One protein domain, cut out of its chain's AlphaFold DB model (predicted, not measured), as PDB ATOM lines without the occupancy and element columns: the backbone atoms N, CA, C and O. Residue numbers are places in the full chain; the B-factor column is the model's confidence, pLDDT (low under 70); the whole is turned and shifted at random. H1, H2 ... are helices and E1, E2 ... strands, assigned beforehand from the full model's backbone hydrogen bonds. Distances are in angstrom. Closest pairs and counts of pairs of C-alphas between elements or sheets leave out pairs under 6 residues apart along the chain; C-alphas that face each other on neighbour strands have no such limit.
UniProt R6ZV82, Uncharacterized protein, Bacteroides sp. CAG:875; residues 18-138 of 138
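AT A GLANCE: This is residues 18 to 138 of the 138 residues of an uncharacterized protein of Bacteroides sp. CAG:875 (UniProt R6ZV82). A long, twisted sheet of four strands, in the order E1, E4, E5, E3, curls round one helix, H1, on one of its faces. Past one end of this body, the small sheet of E2 and E6 lengthens the rod. The printed part has 121 residues, with named elements in the order E1 E2 E3 H1 E4 E5 E6; both sheets are antiparallel, and the class is mixed, helices and strands, in two layers, H1 on one face of the larger sheet. The whole is only just loose, close to compact, with a radius of gyration of the C-alphas of 16.4 A and spans of 56 by 24 by 23 A.

HOW THE PARTS SIT: Start at edge strand E1, residues 18 to 24, antiparallel to E4, residues 101 to 114; look for N 20 and O 111, 2.8 A apart, within hydrogen-bond range. E4 forms a hairpin with E5, residues 119 to 131, where N 110 and O 123 are 2.8 A apart. E3, residues 49 to 60, is the other edge strand, antiparallel to E5, with N 55 and O 124 2.9 A apart. H1, residues 84 to 97, is on this sheet; its closest C-alphas to E3 are those of Ala 93 and Ala 53, 4.8 A apart. In H1 every O i to N i+4 pair is within hydrogen-bond range. E3, H1 and E4 make a split strand-helix-strand unit, two strands running the same way with E5 between them, and its crossover is right-handed. E4 bends by 74 degrees at residue 104, and E5 runs on into E6, residues 133 to 137, at 62 degrees. E6 is antiparallel to E2, residues 40 to 43, with N 42 and O 135 2.9 A apart.

IN THESE COORDINATES: Find C-alpha 18 at (48.217, 61.140, 16.613); from there E1 runs 20.0 A to C-alpha 24. E2 spans 9.5 A, E3 36.9 A, H1 19.8 A, E4 37.0 A and E5 38.0 A. E6 runs 10.7 A to C-alpha 137 at (14.399, 32.300, 41.064).

THE WHOLE: The C-alphas farthest apart, of Phe 115 and Gln 138, are 57.1 A apart. The printed part has no cut; the links E1 to E2 and E3 to H1 are long. Confidence is under 70 at residues 25 to 42, 75 to 78 and 137 to 138.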
ATOM      1  N   CYS A  18      49.491  61.600  17.156       72.94
ATOM      2  CA  CYS A  18      48.217  61.140  16.613       72.94
ATOM      3  C   CYS A  18      47.358  60.603  17.762       72.94
ATOM      4  O   CYS A  18      47.812  59.740  18.522       72.94
ATOM      5  N   ALA A  19      46.137  61.125  17.896       74.19
ATOM      6  CA  ALA A  19      45.150  60.680  18.872       74.19
ATOM      7  C   ALA A  19      43.983  59.986  18.159       74.19
ATOM      8  O   ALA A  19      43.504  60.459  17.131       74.19
ATOM      9  N   SER A  20      43.528  58.859  18.701       78.44
ATOM     10  CA  SER A  20      42.358  58.125  18.218       78.44
ATOM     11  C   SER A  20      41.425  57.834  19.384       78.44
ATOM     12  O   SER A  20      41.849  57.293  20.407       78.44
ATOM     13  N   TYR A  21      40.153  58.174  19.198       80.94
ATOM     14  CA  TYR A  21      39.093  58.000  20.180       80.94
ATOM     15  C   TYR A  21      38.093  56.980  19.651       80.94
ATOM     16  O   TYR A  21      37.669  57.048  18.496       80.94
ATOM     17  N   ARG A  22      37.728  56.010  20.486       80.50
ATOM     18  CA  ARG A  22      36.709  55.015  20.160       80.50
ATOM     19  C   ARG A  22      35.797  54.816  21.357       80.50
ATOM     20  O   ARG A  22      36.259  54.369  22.402       80.50
ATOM     21  N   GLN A  23      34.511  55.069  21.169       77.88
ATOM     22  CA  GLN A  23      33.465  54.718  22.122       77.88
ATOM     23  C   GLN A  23      32.731  53.472  21.620       77.88
ATOM     24  O   GLN A  23      32.520  53.299  20.417       77.88
ATOM     25  N   THR A  24      32.417  52.531  22.502       76.06
ATOM     26  CA  THR A  24      31.681  51.312  22.151       76.06
ATOM     27  C   THR A  24      30.920  50.794  23.367       76.06
ATOM     28  O   THR A  24      31.523  50.562  24.407       76.06
ATOM     29  N   ALA A  25      29.632  50.503  23.218       57.97
ATOM     30  CA  ALA A  25      28.810  49.863  24.245       57.97
ATOM     31  C   ALA A  25      28.400  48.446  23.791       57.97
ATOM     32  O   ALA A  25      28.028  48.266  22.629       57.97
ATOM     33  N   PRO A  26      28.515  47.389  24.613       58.94
ATOM     34  CA  PRO A  26      27.667  46.206  24.501       58.94
ATOM     35  C   PRO A  26      26.184  46.587  24.519       58.94
ATOM     36  O   PRO A  26      25.715  47.236  25.444       58.94
ATOM     37  N   ILE A  27      25.448  46.142  23.500       52.56
ATOM     38  CA  ILE A  27      23.993  46.273  23.436       52.56
ATOM     39  C   ILE A  27      23.405  45.143  24.284       52.56
ATOM     40  O   ILE A  27      23.346  44.002  23.830       52.56
ATOM     41  N   ILE A  28      23.009  45.439  25.520       56.03
ATOM     42  CA  ILE A  28      22.107  44.578  26.293       56.03
ATOM     43  C   ILE A  28      21.075  45.498  26.926       56.03
ATOM     44  O   ILE A  28      21.239  45.933  28.057       56.03
ATOM     45  N   GLY A  29      20.018  45.810  26.177       50.34
ATOM     46  CA  GLY A  29      18.921  46.610  26.710       50.34
ATOM     47  C   GLY A  29      18.330  45.990  27.980       50.34
ATOM     48  O   GLY A  29      18.366  44.769  28.172       50.34
ATOM     49  N   TYR A  30      17.758  46.852  28.821       49.66
ATOM     50  CA  TYR A  30      17.095  46.520  30.088       49.66
ATOM     51  C   TYR A  30      16.168  45.293  30.004       49.66
ATOM     52  O   TYR A  30      16.083  44.514  30.953       49.66
ATOM     53  N   ASP A  31      15.529  45.098  28.849       48.66
ATOM     54  CA  ASP A  31      14.405  44.184  28.660       48.66
ATOM     55  C   ASP A  31      14.752  42.691  28.569       48.66
ATOM     56  O   ASP A  31      13.839  41.874  28.575       48.66
ATOM     57  N   ASN A  32      16.026  42.278  28.496       48.25
ATOM     58  CA  ASN A  32      16.353  40.846  28.366       48.25
ATOM     59  C   ASN A  32      17.700  40.444  28.991       48.25
ATOM     60  O   ASN A  32      18.541  39.804  28.358       48.25
ATOM     61  N   ASN A  33      17.883  40.713  30.286       52.75
ATOM     62  CA  ASN A  33      18.975  40.128  31.082       52.75
ATOM     63  C   ASN A  33      18.727  38.646  31.450       52.75
ATOM     64  O   ASN A  33      18.991  38.216  32.574       52.75
ATOM     65  N   ARG A  34      18.251  37.825  30.501       51.44
ATOM     66  CA  ARG A  34      18.242  36.363  30.648       51.44
ATOM     67  C   ARG A  34      19.678  35.869  30.540       51.44
ATOM     68  O   ARG A  34      20.229  35.686  29.455       51.44
ATOM     69  N   ILE A  35      20.314  35.678  31.689       53.09
ATOM     70  CA  ILE A  35      21.522  34.861  31.782       53.09
ATOM     71  C   ILE A  35      21.122  33.506  31.197       53.09
ATOM     72  O   ILE A  35      20.163  32.926  31.679       53.09
ATOM     73  N   ASN A  36      21.773  33.048  30.127       47.50
ATOM     74  CA  ASN A  36      21.408  31.810  29.431       47.50
ATOM     75  C   ASN A  36      21.790  30.570  30.270       47.50
ATOM     76  O   ASN A  36      22.744  29.856  29.973       47.50
ATOM     77  N   VAL A  37      21.085  30.413  31.383       46.00
ATOM     78  CA  VAL A  37      21.006  29.315  32.347       46.00
ATOM     79  C   VAL A  37      19.549  29.338  32.834       46.00
ATOM     80  O   VAL A  37      18.949  30.408  32.833       46.00
ATOM     81  N   ASN A  38      18.950  28.200  33.202       51.53
ATOM     82  CA  ASN A  38      17.533  28.058  33.615       51.53
ATOM     83  C   ASN A  38      17.170  28.808  34.923       51.53
ATOM     84  O   ASN A  38      16.515  28.254  35.793       51.53
ATOM     85  N   VAL A  39      17.664  30.024  35.128       51.94
ATOM     86  CA  VAL A  39      17.571  30.761  36.380       51.94
ATOM     87  C   VAL A  39      17.379  32.237  36.054       51.94
ATOM     88  O   VAL A  39      18.215  32.850  35.380       51.94
ATOM     89  N   SER A  40      16.282  32.809  36.541       61.81
ATOM     90  CA  SER A  40      16.019  34.247  36.458       61.81
ATOM     91  C   SER A  40      16.501  34.906  37.748       61.81
ATOM     92  O   SER A  40      16.307  34.370  38.835       61.81
ATOM     93  N   ALA A  41      17.178  36.046  37.644       62.88
ATOM     94  CA  ALA A  41      17.672  36.782  38.803       62.88
ATOM     95  C   ALA A  41      17.001  38.151  38.849       62.88
ATOM     96  O   ALA A  41      17.105  38.916  37.887       62.88
ATOM     97  N   ASP A  42      16.361  38.464  39.972       68.38
ATOM     98  CA  ASP A  42      15.814  39.794  40.200       68.38
ATOM     99  C   ASP A  42      16.959  40.735  40.567       68.38
ATOM    100  O   ASP A  42      17.696  40.523  41.539       68.38
ATOM    101  N   LEU A  43      17.122  41.779  39.762       70.81
ATOM    102  CA  LEU A  43      18.139  42.799  39.970       70.81
ATOM    103  C   LEU A  43      17.578  43.898  40.865       70.81
ATOM    104  O   LEU A  43      16.478  44.401  40.633       70.81
ATOM    105  N   ASP A  44      18.354  44.312  41.864       76.19
ATOM    106  CA  ASP A  44      18.014  45.486  42.658       76.19
ATOM    107  C   ASP A  44      18.345  46.765  41.879       76.19
ATOM    108  O   ASP A  44      19.416  47.362  42.010       76.19
ATOM    109  N   VAL A  45      17.408  47.155  41.019       73.88
ATOM    110  CA  VAL A  45      17.504  48.364  40.198       73.88
ATOM    111  C   VAL A  45      17.346  49.636  41.040       73.88
ATOM    112  O   VAL A  45      17.888  50.678  40.680       73.88
ATOM    113  N   GLN A  46      16.653  49.572  42.181       75.50
ATOM    114  CA  GLN A  46      16.430  50.750  43.030       75.50
ATOM    115  C   GLN A  46      17.721  51.226  43.701       75.50
ATOM    116  O   GLN A  46      17.918  52.427  43.867       75.50
ATOM    117  N   ASN A  47      18.626  50.296  44.018       79.56
ATOM    118  CA  ASN A  47      19.954  50.600  44.551       79.56
ATOM    119  C   ASN A  47      21.054  50.595  43.473       79.56
ATOM    120  O   ASN A  47      22.245  50.487  43.792       79.56
ATOM    121  N   ALA A  48      20.681  50.712  42.193       82.31
ATOM    122  CA  ALA A  48      21.642  50.806  41.106       82.31
ATOM    123  C   ALA A  48      22.514  52.057  41.266       82.31
ATOM    124  O   ALA A  48      22.024  53.167  41.484       82.31
ATOM    125  N   LYS A  49      23.829  51.896  41.105       88.38
ATOM    126  CA  LYS A  49      24.781  53.012  41.173       88.38
ATOM    127  C   LYS A  49      25.592  53.119  39.897       88.38
ATOM    128  O   LYS A  49      25.996  52.108  39.325       88.38
ATOM    129  N   LYS A  50      25.887  54.350  39.478       90.06
ATOM    130  CA  LYS A  50      26.863  54.572  38.411       90.06
ATOM    131  C   LYS A  50      28.230  54.098  38.879       90.06
ATOM    132  O   LYS A  50      28.679  54.441  39.973       90.06
ATOM    133  N   ILE A  51      28.888  53.323  38.033       91.50
ATOM    134  CA  ILE A  51      30.249  52.858  38.262       91.50
ATOM    135  C   ILE A  51      31.144  53.318  37.121       91.50
ATOM    136  O   ILE A  51      30.693  53.501  35.990       91.50
ATOM    137  N   SER A  52      32.425  53.483  37.428       91.94
ATOM    138  CA  SER A  52      33.451  53.771  36.441       91.94
ATOM    139  C   SER A  52      34.760  53.113  36.850       91.94
ATOM    140  O   SER A  52      35.089  53.073  38.038       91.94
ATOM    141  N   ALA A  53      35.508  52.597  35.881       91.50
ATOM    142  CA  ALA A  53      36.899  52.233  36.098       91.50
ATOM    143  C   ALA A  53      37.739  52.477  34.855       91.50
ATOM    144  O   ALA A  53      37.320  52.204  33.731       91.50
ATOM    145  N   THR A  54      38.973  52.903  35.090       91.94
ATOM    146  CA  THR A  54      39.941  53.198  34.040       91.94
ATOM    147  C   THR A  54      41.149  52.282  34.156       91.94
ATOM    148  O   THR A  54      41.630  51.969  35.250       91.94
ATOM    149  N   ILE A  55      41.627  51.837  32.999       91.19
ATOM    150  CA  ILE A  55      42.840  51.049  32.825       91.19
ATOM    151  C   ILE A  55      43.748  51.794  31.851       91.19
ATOM    152  O   ILE A  55      43.338  52.119  30.738       91.19
ATOM    153  N   GLU A  56      44.999  52.012  32.244       90.56
ATOM    154  CA  GLU A  56      45.997  52.685  31.412       90.56
ATOM    155  C   GLU A  56      47.094  51.722  30.986       90.56
ATOM    156  O   GLU A  56      47.651  50.982  31.790       90.56
ATOM    157  N   THR A  57      47.457  51.752  29.711       88.19
ATOM    158  CA  THR A  57      48.643  51.064  29.198       88.19
ATOM    159  C   THR A  57      49.575  52.080  28.573       88.19
ATOM    160  O   THR A  57      49.137  52.946  27.820       88.19
ATOM    161  N   LYS A  58      50.864  51.964  28.882       89.31
ATOM    162  CA  LYS A  58      51.926  52.806  28.328       89.31
ATOM    163  C   LYS A  58      52.994  51.889  27.768       89.31
ATOM    164  O   LYS A  58      53.448  50.998  28.481       89.31
ATOM    165  N   ASN A  59      53.371  52.101  26.516       89.12
ATOM    166  CA  ASN A  59      54.405  51.337  25.835       89.12
ATOM    167  C   ASN A  59      55.454  52.295  25.273       89.12
ATOM    168  O   ASN A  59      55.095  53.303  24.660       89.12
ATOM    169  N   PHE A  60      56.725  51.946  25.429       89.81
ATOM    170  CA  PHE A  60      57.841  52.641  24.798       89.81
ATOM    171  C   PHE A  60      58.655  51.642  23.981       89.81
ATOM    172  O   PHE A  60      59.071  50.615  24.509       89.81
ATOM    173  N   LEU A  61      58.809  51.893  22.680       87.06
ATOM    174  CA  LEU A  61      59.471  51.002  21.717       87.06
ATOM    175  C   LEU A  61      58.968  49.545  21.787       87.06
ATOM    176  O   LEU A  61      59.728  48.593  21.661       87.06
ATOM    177  N   GLY A  62      57.663  49.365  22.022       81.81
ATOM    178  CA  GLY A  62      57.033  48.045  22.163       81.81
ATOM    179  C   GLY A  62      57.157  47.407  23.552       81.81
ATOM    180  O   GLY A  62      56.477  46.419  23.818       81.81
ATOM    181  N   ILE A  63      57.937  47.992  24.461       85.81
ATOM    182  CA  ILE A  63      58.100  47.513  25.837       85.81
ATOM    183  C   ILE A  63      57.001  48.121  26.722       85.81
ATOM    184  O   ILE A  63      56.846  49.348  26.746       85.81
ATOM    185  N   PRO A  64      56.228  47.307  27.464       84.25
ATOM    186  CA  PRO A  64      55.198  47.812  28.361       84.25
ATOM    187  C   PRO A  64      55.816  48.459  29.602       84.25
ATOM    188  O   PRO A  64      56.441  47.787  30.421       84.25
ATOM    189  N   LEU A  65      55.583  49.761  29.759       85.81
ATOM    190  CA  LEU A  65      55.978  50.542  30.933       85.81
ATOM    191  C   LEU A  65      54.959  50.416  32.069       85.81
ATOM    192  O   LEU A  65      55.330  50.421  33.238       85.81
ATOM    193  N   VAL A  66      53.673  50.278  31.731       84.25
ATOM    194  CA  VAL A  66      52.598  50.043  32.707       84.25
ATOM    195  C   VAL A  66      52.024  48.651  32.494       84.25
ATOM    196  O   VAL A  66      51.451  48.348  31.445       84.25
ATOM    197  N   LYS A  67      52.172  47.804  33.515       73.94
ATOM    198  CA  LYS A  67      51.603  46.456  33.553       73.94
ATOM    199  C   LYS A  67      50.301  46.486  34.342       73.94
ATOM    200  O   LYS A  67      50.312  46.531  35.567       73.94
ATOM    201  N   ASN A  68      49.174  46.413  33.643       73.00
ATOM    202  CA  ASN A  68      47.908  46.096  34.298       73.00
ATOM    203  C   ASN A  68      47.902  44.619  34.677       73.00
ATOM    204  O   ASN A  68      48.368  43.781  33.904       73.00
ATOM    205  N   GLY A  69      47.380  44.298  35.862       70.75
ATOM    206  CA  GLY A  69      47.284  42.915  36.322       70.75
ATOM    207  C   GLY A  69      46.569  42.008  35.309       70.75
ATOM    208  O   GLY A  69      45.738  42.450  34.518       70.75
ATOM    209  N   ASN A  70      46.859  40.707  35.348       74.31
ATOM    210  CA  ASN A  70      46.294  39.736  34.398       74.31
ATOM    211  C   ASN A  70      44.834  39.342  34.679       74.31
ATOM    212  O   ASN A  70      44.278  38.519  33.959       74.31
ATOM    213  N   LYS A  71      44.202  39.913  35.710       83.81
ATOM    214  CA  LYS A  71      42.810  39.604  36.048       83.81
ATOM    215  C   LYS A  71      41.876  40.317  35.072       83.81
ATOM    216  O   LYS A  71      41.870  41.542  35.000       83.81
ATOM    217  N   ALA A  72      41.113  39.536  34.322       84.81
ATOM    218  CA  ALA A  72      40.151  39.996  33.333       84.81
ATOM    219  C   ALA A  72      38.954  39.042  33.327       84.81
ATOM    220  O   ALA A  72      39.098  37.874  33.694       84.81
ATOM    221  N   PHE A  73      37.790  39.513  32.883       77.31
ATOM    222  CA  PHE A  73      36.702  38.590  32.570       77.31
ATOM    223  C   PHE A  73      37.046  37.753  31.338       77.31
ATOM    224  O   PHE A  73      37.382  38.295  30.282       77.31
ATOM    225  N   VAL A  74      36.934  36.432  31.477       71.12
ATOM    226  CA  VAL A  74      36.809  35.524  30.334       71.12
ATOM    227  C   VAL A  74      35.440  35.803  29.720       71.12
ATOM    228  O   VAL A  74      34.472  35.927  30.470       71.12
ATOM    229  N   SER A  75      35.373  36.006  28.400       59.62
ATOM    230  CA  SER A  75      34.159  36.469  27.719       59.62
ATOM    231  C   SER A  75      32.952  35.644  28.159       59.62
ATOM    232  O   SER A  75      32.892  34.443  27.903       59.62
ATOM    233  N   SER A  76      32.011  36.279  28.851       59.75
ATOM    234  CA  SER A  76      30.732  35.660  29.161       59.75
ATOM    235  C   SER A  76      29.778  35.950  28.015       59.75
ATOM    236  O   SER A  76      29.818  37.040  27.451       59.75
ATOM    237  N   THR A  77      28.877  35.017  27.708       63.59
ATOM    238  CA  THR A  77      27.818  35.185  26.695       63.59
ATOM    239  C   THR A  77      26.971  36.441  26.923       63.59
ATOM    240  O   THR A  77      26.326  36.925  26.003       63.59
ATOM    241  N   ARG A  78      26.982  36.975  28.155       67.50
ATOM    242  CA  ARG A  78      26.317  38.224  28.523       67.50
ATOM    243  C   ARG A  78      26.893  39.405  27.752       67.50
ATOM    244  O   ARG A  78      26.131  40.149  27.166       67.50
ATOM    245  N   TYR A  79      28.209  39.591  27.740       71.12
ATOM    246  CA  TYR A  79      28.816  40.734  27.061       71.12
ATOM    247  C   TYR A  79      29.248  40.334  25.646       71.12
ATOM    248  O   TYR A  79      29.634  39.192  25.405       71.12
ATOM    249  N   ARG A  80      29.237  41.284  24.698       74.25
ATOM    250  CA  ARG A  80      29.861  41.068  23.377       74.25
ATOM    251  C   ARG A  80      31.315  40.619  23.539       74.25
ATOM    252  O   ARG A  80      31.907  40.809  24.597       74.25
ATOM    253  N   SER A  81      31.941  40.147  22.462       77.44
ATOM    254  CA  SER A  81      33.394  39.940  22.457       77.44
ATOM    255  C   SER A  81      34.111  41.235  22.876       77.44
ATOM    256  O   SER A  81      34.081  42.249  22.168       77.44
ATOM    257  N   LEU A  82      34.667  41.219  24.090       81.94
ATOM    258  CA  LEU A  82      35.415  42.318  24.687       81.94
ATOM    259  C   LEU A  82      36.897  42.103  24.395       81.94
ATOM    260  O   LEU A  82      37.428  40.997  24.515       81.94
ATOM    261  N   SER A  83      37.593  43.177  24.050       85.56
ATOM    262  CA  SER A  83      39.050  43.158  24.015       85.56
ATOM    263  C   SER A  83      39.613  42.915  25.420       85.56
ATOM    264  O   SER A  83      38.985  43.241  26.428       85.56
ATOM    265  N   LYS A  84      40.853  42.420  25.511       86.12
ATOM    266  CA  LYS A  84      41.523  42.178  26.802       86.12
ATOM    267  C   LYS A  84      41.467  43.392  27.744       86.12
ATOM    268  O   LYS A  84      41.273  43.217  28.942       86.12
ATOM    269  N   ARG A  85      41.615  44.610  27.207       87.19
ATOM    270  CA  ARG A  85      41.585  45.858  27.992       87.19
ATOM    271  C   ARG A  85      40.184  46.194  28.489       87.19
ATOM    272  O   ARG A  85      40.042  46.555  29.650       87.19
ATOM    273  N   GLU A  86      39.167  46.022  27.650       88.31
ATOM    274  CA  GLU A  86      37.765  46.188  28.053       88.31
ATOM    275  C   GLU A  86      37.396  45.166  29.140       88.31
ATOM    276  O   GLU A  86      36.847  45.542  30.172       88.31
ATOM    277  N   SER A  87      37.802  43.900  28.992       88.31
ATOM    278  CA  SER A  87      37.592  42.866  30.016       88.31
ATOM    279  C   SER A  87      38.314  43.156  31.335       88.31
ATOM    280  O   SER A  87      37.788  42.840  32.404       88.31
ATOM    281  N   GLN A  88      39.516  43.741  31.287       90.25
ATOM    282  CA  GLN A  88      40.250  44.186  32.478       90.25
ATOM    283  C   GLN A  88      39.562  45.380  33.148       90.25
ATOM    284  O   GLN A  88      39.413  45.385  34.369       90.25
ATOM    285  N   ALA A  89      39.119  46.365  32.361       90.44
ATOM    286  CA  ALA A  89      38.410  47.537  32.866       90.44
ATOM    287  C   ALA A  89      37.093  47.129  33.527       90.44
ATOM    288  O   ALA A  89      36.825  47.530  34.656       90.44
ATOM    289  N   LEU A  90      36.331  46.242  32.886       89.88
ATOM    290  CA  LEU A  90      35.087  45.703  33.428       89.88
ATOM    291  C   LEU A  90      35.322  44.912  34.725       89.88
ATOM    292  O   LEU A  90      34.581  45.079  35.693       89.88
ATOM    293  N   TYR A  91      36.375  44.086  34.778       89.94
ATOM    294  CA  TYR A  91      36.759  43.362  35.995       89.94
ATOM    295  C   TYR A  91      37.099  44.312  37.143       89.94
ATOM    296  O   TYR A  91      36.613  44.132  38.263       89.94
ATOM    297  N   LYS A  92      37.901  45.341  36.855       91.31
ATOM    298  CA  LYS A  92      38.253  46.381  37.822       91.31
ATOM    299  C   LYS A  92      37.007  47.119  38.312       91.31
ATOM    300  O   LYS A  92      36.823  47.212  39.518       91.31
ATOM    301  N   ALA A  93      36.121  47.540  37.411       91.12
ATOM    302  CA  ALA A  93      34.881  48.234  37.756       91.12
ATOM    303  C   ALA A  93      33.989  47.406  38.682       91.12
ATOM    304  O   ALA A  93      33.550  47.908  39.715       91.12
ATOM    305  N   LYS A  94      33.777  46.121  38.367       89.62
ATOM    306  CA  LYS A  94      32.961  45.231  39.204       89.62
ATOM    307  C   LYS A  94      33.563  45.084  40.601       89.62
ATOM    308  O   LYS A  94      32.854  45.187  41.601       89.62
ATOM    309  N   LYS A  95      34.874  44.832  40.665       90.50
ATOM    310  CA  LYS A  95      35.591  44.598  41.922       90.50
ATOM    311  C   LYS A  95      35.630  45.849  42.800       90.50
ATOM    312  O   LYS A  95      35.345  45.747  43.991       90.50
ATOM    313  N   ASP A  96      35.962  46.998  42.219       90.81
ATOM    314  CA  ASP A  96      36.089  48.268  42.937       90.81
ATOM    315  C   ASP A  96      34.712  48.741  43.431       90.81
ATOM    316  O   ASP A  96      34.572  49.163  44.580       90.81
ATOM    317  N   ALA A  97      33.668  48.583  42.610       88.31
ATOM    318  CA  ALA A  97      32.304  48.948  42.983       88.31
ATOM    319  C   ALA A  97      31.613  47.936  43.915       88.31
ATOM    320  O   ALA A  97      30.569  48.275  44.474       88.31
ATOM    321  N   LYS A  98      32.169  46.729  44.103       90.62
ATOM    322  CA  LYS A  98      31.563  45.631  44.879       90.62
ATOM    323  C   LYS A  98      30.112  45.357  44.453       90.62
ATOM    324  O   LYS A  98      29.211  45.373  45.284       90.62
ATOM    325  N   VAL A  99      29.904  45.187  43.147       86.69
ATOM    326  CA  VAL A  99      28.590  44.875  42.559       86.69
ATOM    327  C   VAL A  99      28.595  43.504  41.903       86.69
ATOM    328  O   VAL A  99      29.647  43.036  41.460       86.69
ATOM    329  N   ASP A 100      27.437  42.866  41.792       84.50
ATOM    330  CA  ASP A 100      27.329  41.551  41.152       84.50
ATOM    331  C   ASP A 100      27.307  41.643  39.627       84.50
ATOM    332  O   ASP A 100      27.917  40.821  38.925       84.50
ATOM    333  N   ILE A 101      26.607  42.642  39.094       83.31
ATOM    334  CA  ILE A 101      26.369  42.797  37.660       83.31
ATOM    335  C   ILE A 101      26.569  44.259  37.265       83.31
ATOM    336  O   ILE A 101      26.309  45.174  38.040       83.31
ATOM    337  N   ILE A 102      27.076  44.460  36.050       86.38
ATOM    338  CA  ILE A 102      27.190  45.770  35.419       86.38
ATOM    339  C   ILE A 102      26.244  45.755  34.227       86.38
ATOM    340  O   ILE A 102      26.440  44.973  33.295       86.38
ATOM    341  N   LEU A 103      25.215  46.584  34.293       83.69
ATOM    342  CA  LEU A 103      24.264  46.825  33.219       83.69
ATOM    343  C   LEU A 103      24.775  47.954  32.330       83.69
ATOM    344  O   LEU A 103      25.430  48.879  32.821       83.69
ATOM    345  N   ASP A 104      24.489  47.832  31.036       82.25
ATOM    346  CA  ASP A 104      24.886  48.773  29.985       82.25
ATOM    347  C   ASP A 104      26.323  49.296  30.134       82.25
ATOM    348  O   ASP A 104      26.538  50.500  30.299       82.25
ATOM    349  N   PRO A 105      27.345  48.412  30.133       86.62
ATOM    350  CA  PRO A 105      28.708  48.899  30.154       86.62
ATOM    351  C   PRO A 105      28.993  49.682  28.872       86.62
ATOM    352  O   PRO A 105      28.850  49.159  27.775       86.62
ATOM    353  N   GLU A 106      29.471  50.908  28.993       88.56
ATOM    354  CA  GLU A 106      30.015  51.692  27.894       88.56
ATOM    355  C   GLU A 106      31.528  51.758  28.031       88.56
ATOM    356  O   GLU A 106      32.054  52.025  29.111       88.56
ATOM    357  N   PHE A 107      32.244  51.514  26.938       90.44
ATOM    358  CA  PHE A 107      33.697  51.567  26.903       90.44
ATOM    359  C   PHE A 107      34.163  52.740  26.057       90.44
ATOM    360  O   PHE A 107      33.862  52.818  24.866       90.44
ATOM    361  N   THR A 108      34.992  53.591  26.645       91.19
ATOM    362  CA  THR A 108      35.707  54.653  25.940       91.19
ATOM    363  C   THR A 108      37.180  54.304  25.932       91.19
ATOM    364  O   THR A 108      37.797  54.114  26.978       91.19
ATOM    365  N   THR A 109      37.749  54.163  24.740       89.75
ATOM    366  CA  THR A 109      39.175  53.932  24.550       89.75
ATOM    367  C   THR A 109      39.801  55.114  23.840       89.75
ATOM    368  O   THR A 109      39.466  55.417  22.696       89.75
ATOM    369  N   GLU A 110      40.777  55.714  24.502       89.50
ATOM    370  CA  GLU A 110      41.608  56.782  23.972       89.50
ATOM    371  C   GLU A 110      43.002  56.222  23.723       89.50
ATOM    372  O   GLU A 110      43.565  55.511  24.562       89.50
ATOM    373  N   LYS A 111      43.552  56.480  22.541       88.31
ATOM    374  CA  LYS A 111      44.897  56.052  22.164       88.31
ATOM    375  C   LYS A 111      45.677  57.256  21.697       88.31
ATOM    376  O   LYS A 111      45.244  57.939  20.774       88.31
ATOM    377  N   HIS A 112      46.857  57.442  22.264       86.62
ATOM    378  CA  HIS A 112      47.804  58.438  21.797       86.62
ATOM    379  C   HIS A 112      49.082  57.757  21.333       86.62
ATOM    380  O   HIS A 112      49.543  56.771  21.913       86.62
ATOM    381  N   SER A 113      49.639  58.291  20.257       85.50
ATOM    382  CA  SER A 113      50.896  57.864  19.671       85.50
ATOM    383  C   SER A 113      51.767  59.096  19.493       85.50
ATOM    384  O   SER A 113      51.379  60.010  18.773       85.50
ATOM    385  N   TRP A 114      52.931  59.111  20.134       83.00
ATOM    386  CA  TRP A 114      53.904  60.203  20.088       83.00
ATOM    387  C   TRP A 114      55.224  59.720  19.501       83.00
ATOM    388  O   TRP A 114      55.497  58.515  19.492       83.00
ATOM    389  N   PHE A 115      56.051  60.664  19.043       84.25
ATOM    390  CA  PHE A 115      57.380  60.385  18.493       84.25
ATOM    391  C   PHE A 115      57.319  59.314  17.394       84.25
ATOM    392  O   PHE A 115      57.990  58.285  17.476       84.25
ATOM    393  N   PHE A 116      56.417  59.496  16.422       80.06
ATOM    394  CA  PHE A 116      56.161  58.530  15.342       80.06
ATOM    395  C   PHE A 116      55.810  57.106  15.824       80.06
ATOM    396  O   PHE A 116      56.041  56.116  15.137       80.06
ATOM    397  N   GLY A 117      55.219  56.987  17.018       79.94
ATOM    398  CA  GLY A 117      54.798  55.710  17.591       79.94
ATOM    399  C   GLY A 117      55.842  55.010  18.449       79.94
ATOM    400  O   GLY A 117      55.573  53.893  18.900       79.94
ATOM    401  N   ALA A 118      56.975  55.658  18.740       84.94
ATOM    402  CA  ALA A 118      57.910  55.168  19.747       84.94
ATOM    403  C   ALA A 118      57.270  55.143  21.141       84.94
ATOM    404  O   ALA A 118      57.507  54.208  21.899       84.94
ATOM    405  N   TYR A 119      56.408  56.110  21.462       86.19
ATOM    406  CA  TYR A 119      55.650  56.117  22.709       86.19
ATOM    407  C   TYR A 119      54.157  56.016  22.410       86.19
ATOM    408  O   TYR A 119      53.621  56.785  21.612       86.19
ATOM    409  N   LYS A 120      53.476  55.052  23.030       88.62
ATOM    410  CA  LYS A 120      52.036  54.833  22.856       88.62
ATOM    411  C   LYS A 120      51.368  54.736  24.216       88.62
ATOM    412  O   LYS A 120      51.772  53.905  25.030       88.62
ATOM    413  N   THR A 121      50.313  55.509  24.438       89.56
ATOM    414  CA  THR A 121      49.389  55.265  25.548       89.56
ATOM    415  C   THR A 121      48.050  54.792  25.023       89.56
ATOM    416  O   THR A 121      47.620  55.116  23.915       89.56
ATOM    417  N   SER A 122      47.382  53.985  25.833       89.19
ATOM    418  CA  SER A 122      45.989  53.641  25.626       89.19
ATOM    419  C   SER A 122      45.293  53.611  26.971       89.19
ATOM    420  O   SER A 122      45.681  52.832  27.845       89.19
ATOM    421  N   THR A 123      44.269  54.439  27.092       91.25
ATOM    422  CA  THR A 123      43.398  54.543  28.255       91.25
ATOM    423  C   THR A 123      42.060  53.939  27.872       91.25
ATOM    424  O   THR A 123      41.460  54.351  26.885       91.25
ATOM    425  N   THR A 124      41.615  52.927  28.605       91.44
ATOM    426  CA  THR A 124      40.292  52.326  28.428       91.44
ATOM    427  C   THR A 124      39.504  52.545  29.705       91.44
ATOM    428  O   THR A 124      39.871  52.026  30.760       91.44
ATOM    429  N   THR A 125      38.424  53.302  29.596       92.12
ATOM    430  CA  THR A 125      37.470  53.554  30.671       92.12
ATOM    431  C   THR A 125      36.203  52.769  30.391       92.12
ATOM    432  O   THR A 125      35.732  52.746  29.256       92.12
ATOM    433  N   VAL A 126      35.668  52.118  31.417       91.62
ATOM    434  CA  VAL A 126      34.323  51.549  31.397       91.62
ATOM    435  C   VAL A 126      33.436  52.351  32.332       91.62
ATOM    436  O   VAL A 126      33.849  52.656  33.449       91.62
ATOM    437  N   THR A 127      32.225  52.654  31.893       92.38
ATOM    438  CA  THR A 127      31.151  53.225  32.710       92.38
ATOM    439  C   THR A 127      29.918  52.346  32.607       92.38
ATOM    440  O   THR A 127      29.773  51.621  31.634       92.38
ATOM    441  N   GLY A 128      29.029  52.375  33.591       88.62
ATOM    442  CA  GLY A 128      27.772  51.630  33.519       88.62
ATOM    443  C   GLY A 128      27.013  51.677  34.834       88.62
ATOM    444  O   GLY A 128      27.377  52.429  35.745       88.62
ATOM    445  N   TRP A 129      25.985  50.843  34.947       86.88
ATOM    446  CA  TRP A 129      25.162  50.732  36.147       86.88
ATOM    447  C   TRP A 129      25.488  49.451  36.903       86.88
ATOM    448  O   TRP A 129      25.232  48.346  36.436       86.88
ATOM    449  N   GLY A 130      26.083  49.591  38.081       87.38
ATOM    450  CA  GLY A 130      26.327  48.474  38.976       87.38
ATOM    451  C   GLY A 130      25.067  48.116  39.754       87.38
ATOM    452  O   GLY A 130      24.495  48.987  40.411       87.38
ATOM    453  N   VAL A 131      24.675  46.845  39.710       86.25
ATOM    454  CA  VAL A 131      23.514  46.294  40.422       86.25
ATOM    455  C   VAL A 131      23.887  45.017  41.173       86.25
ATOM    456  O   VAL A 131      24.818  44.301  40.789       86.25
ATOM    457  N   ASN A 132      23.138  44.732  42.235       85.12
ATOM    458  CA  ASN A 132      23.265  43.505  43.020       85.12
ATOM    459  C   ASN A 132      22.077  42.580  42.763       85.12
ATOM    460  O   ASN A 132      20.989  43.035  42.396       85.12
ATOM    461  N   VAL A 133      22.294  41.280  42.944       81.88
ATOM    462  CA  VAL A 133      21.223  40.286  42.826       81.88
ATOM    463  C   VAL A 133      20.430  40.264  44.130       81.88
ATOM    464  O   VAL A 133      21.002  40.056  45.200       81.88
ATOM    465  N   LYS A 134      19.116  40.481  44.046       78.69
ATOM    466  CA  LYS A 134      18.215  40.491  45.207       78.69
ATOM    467  C   LYS A 134      17.697  39.092  45.536       78.69
ATOM    468  O   LYS A 134      17.703  38.683  46.693       78.69
ATOM    469  N   SER A 135      17.272  38.365  44.510       73.44
ATOM    470  CA  SER A 135      16.762  36.997  44.601       73.44
ATOM    471  C   SER A 135      17.107  36.228  43.336       73.44
ATOM    472  O   SER A 135      17.210  36.792  42.245       73.44
ATOM    473  N   ILE A 136      17.320  34.926  43.502       70.75
ATOM    474  CA  ILE A 136      17.557  33.984  42.414       70.75
ATOM    475  C   ILE A 136      16.344  33.062  42.375       70.75
ATOM    476  O   ILE A 136      16.086  32.352  43.346       70.75
ATOM    477  N   THR A 137      15.616  33.086  41.268       63.59
ATOM    478  CA  THR A 137      14.399  32.300  41.064       63.59
ATOM    479  C   THR A 137      14.706  31.219  40.030       63.59
ATOM    480  O   THR A 137      15.126  31.528  38.908       63.59
ATOM    481  N   GLN A 138      14.579  29.954  40.438       56.94
ATOM    482  CA  GLN A 138      14.709  28.777  39.569       56.94
ATOM    483  C   GLN A 138      13.384  28.459  38.886       56.94
ATOM    484  O   GLN A 138      12.344  28.545  39.576       56.94
TER     485      GLN A 138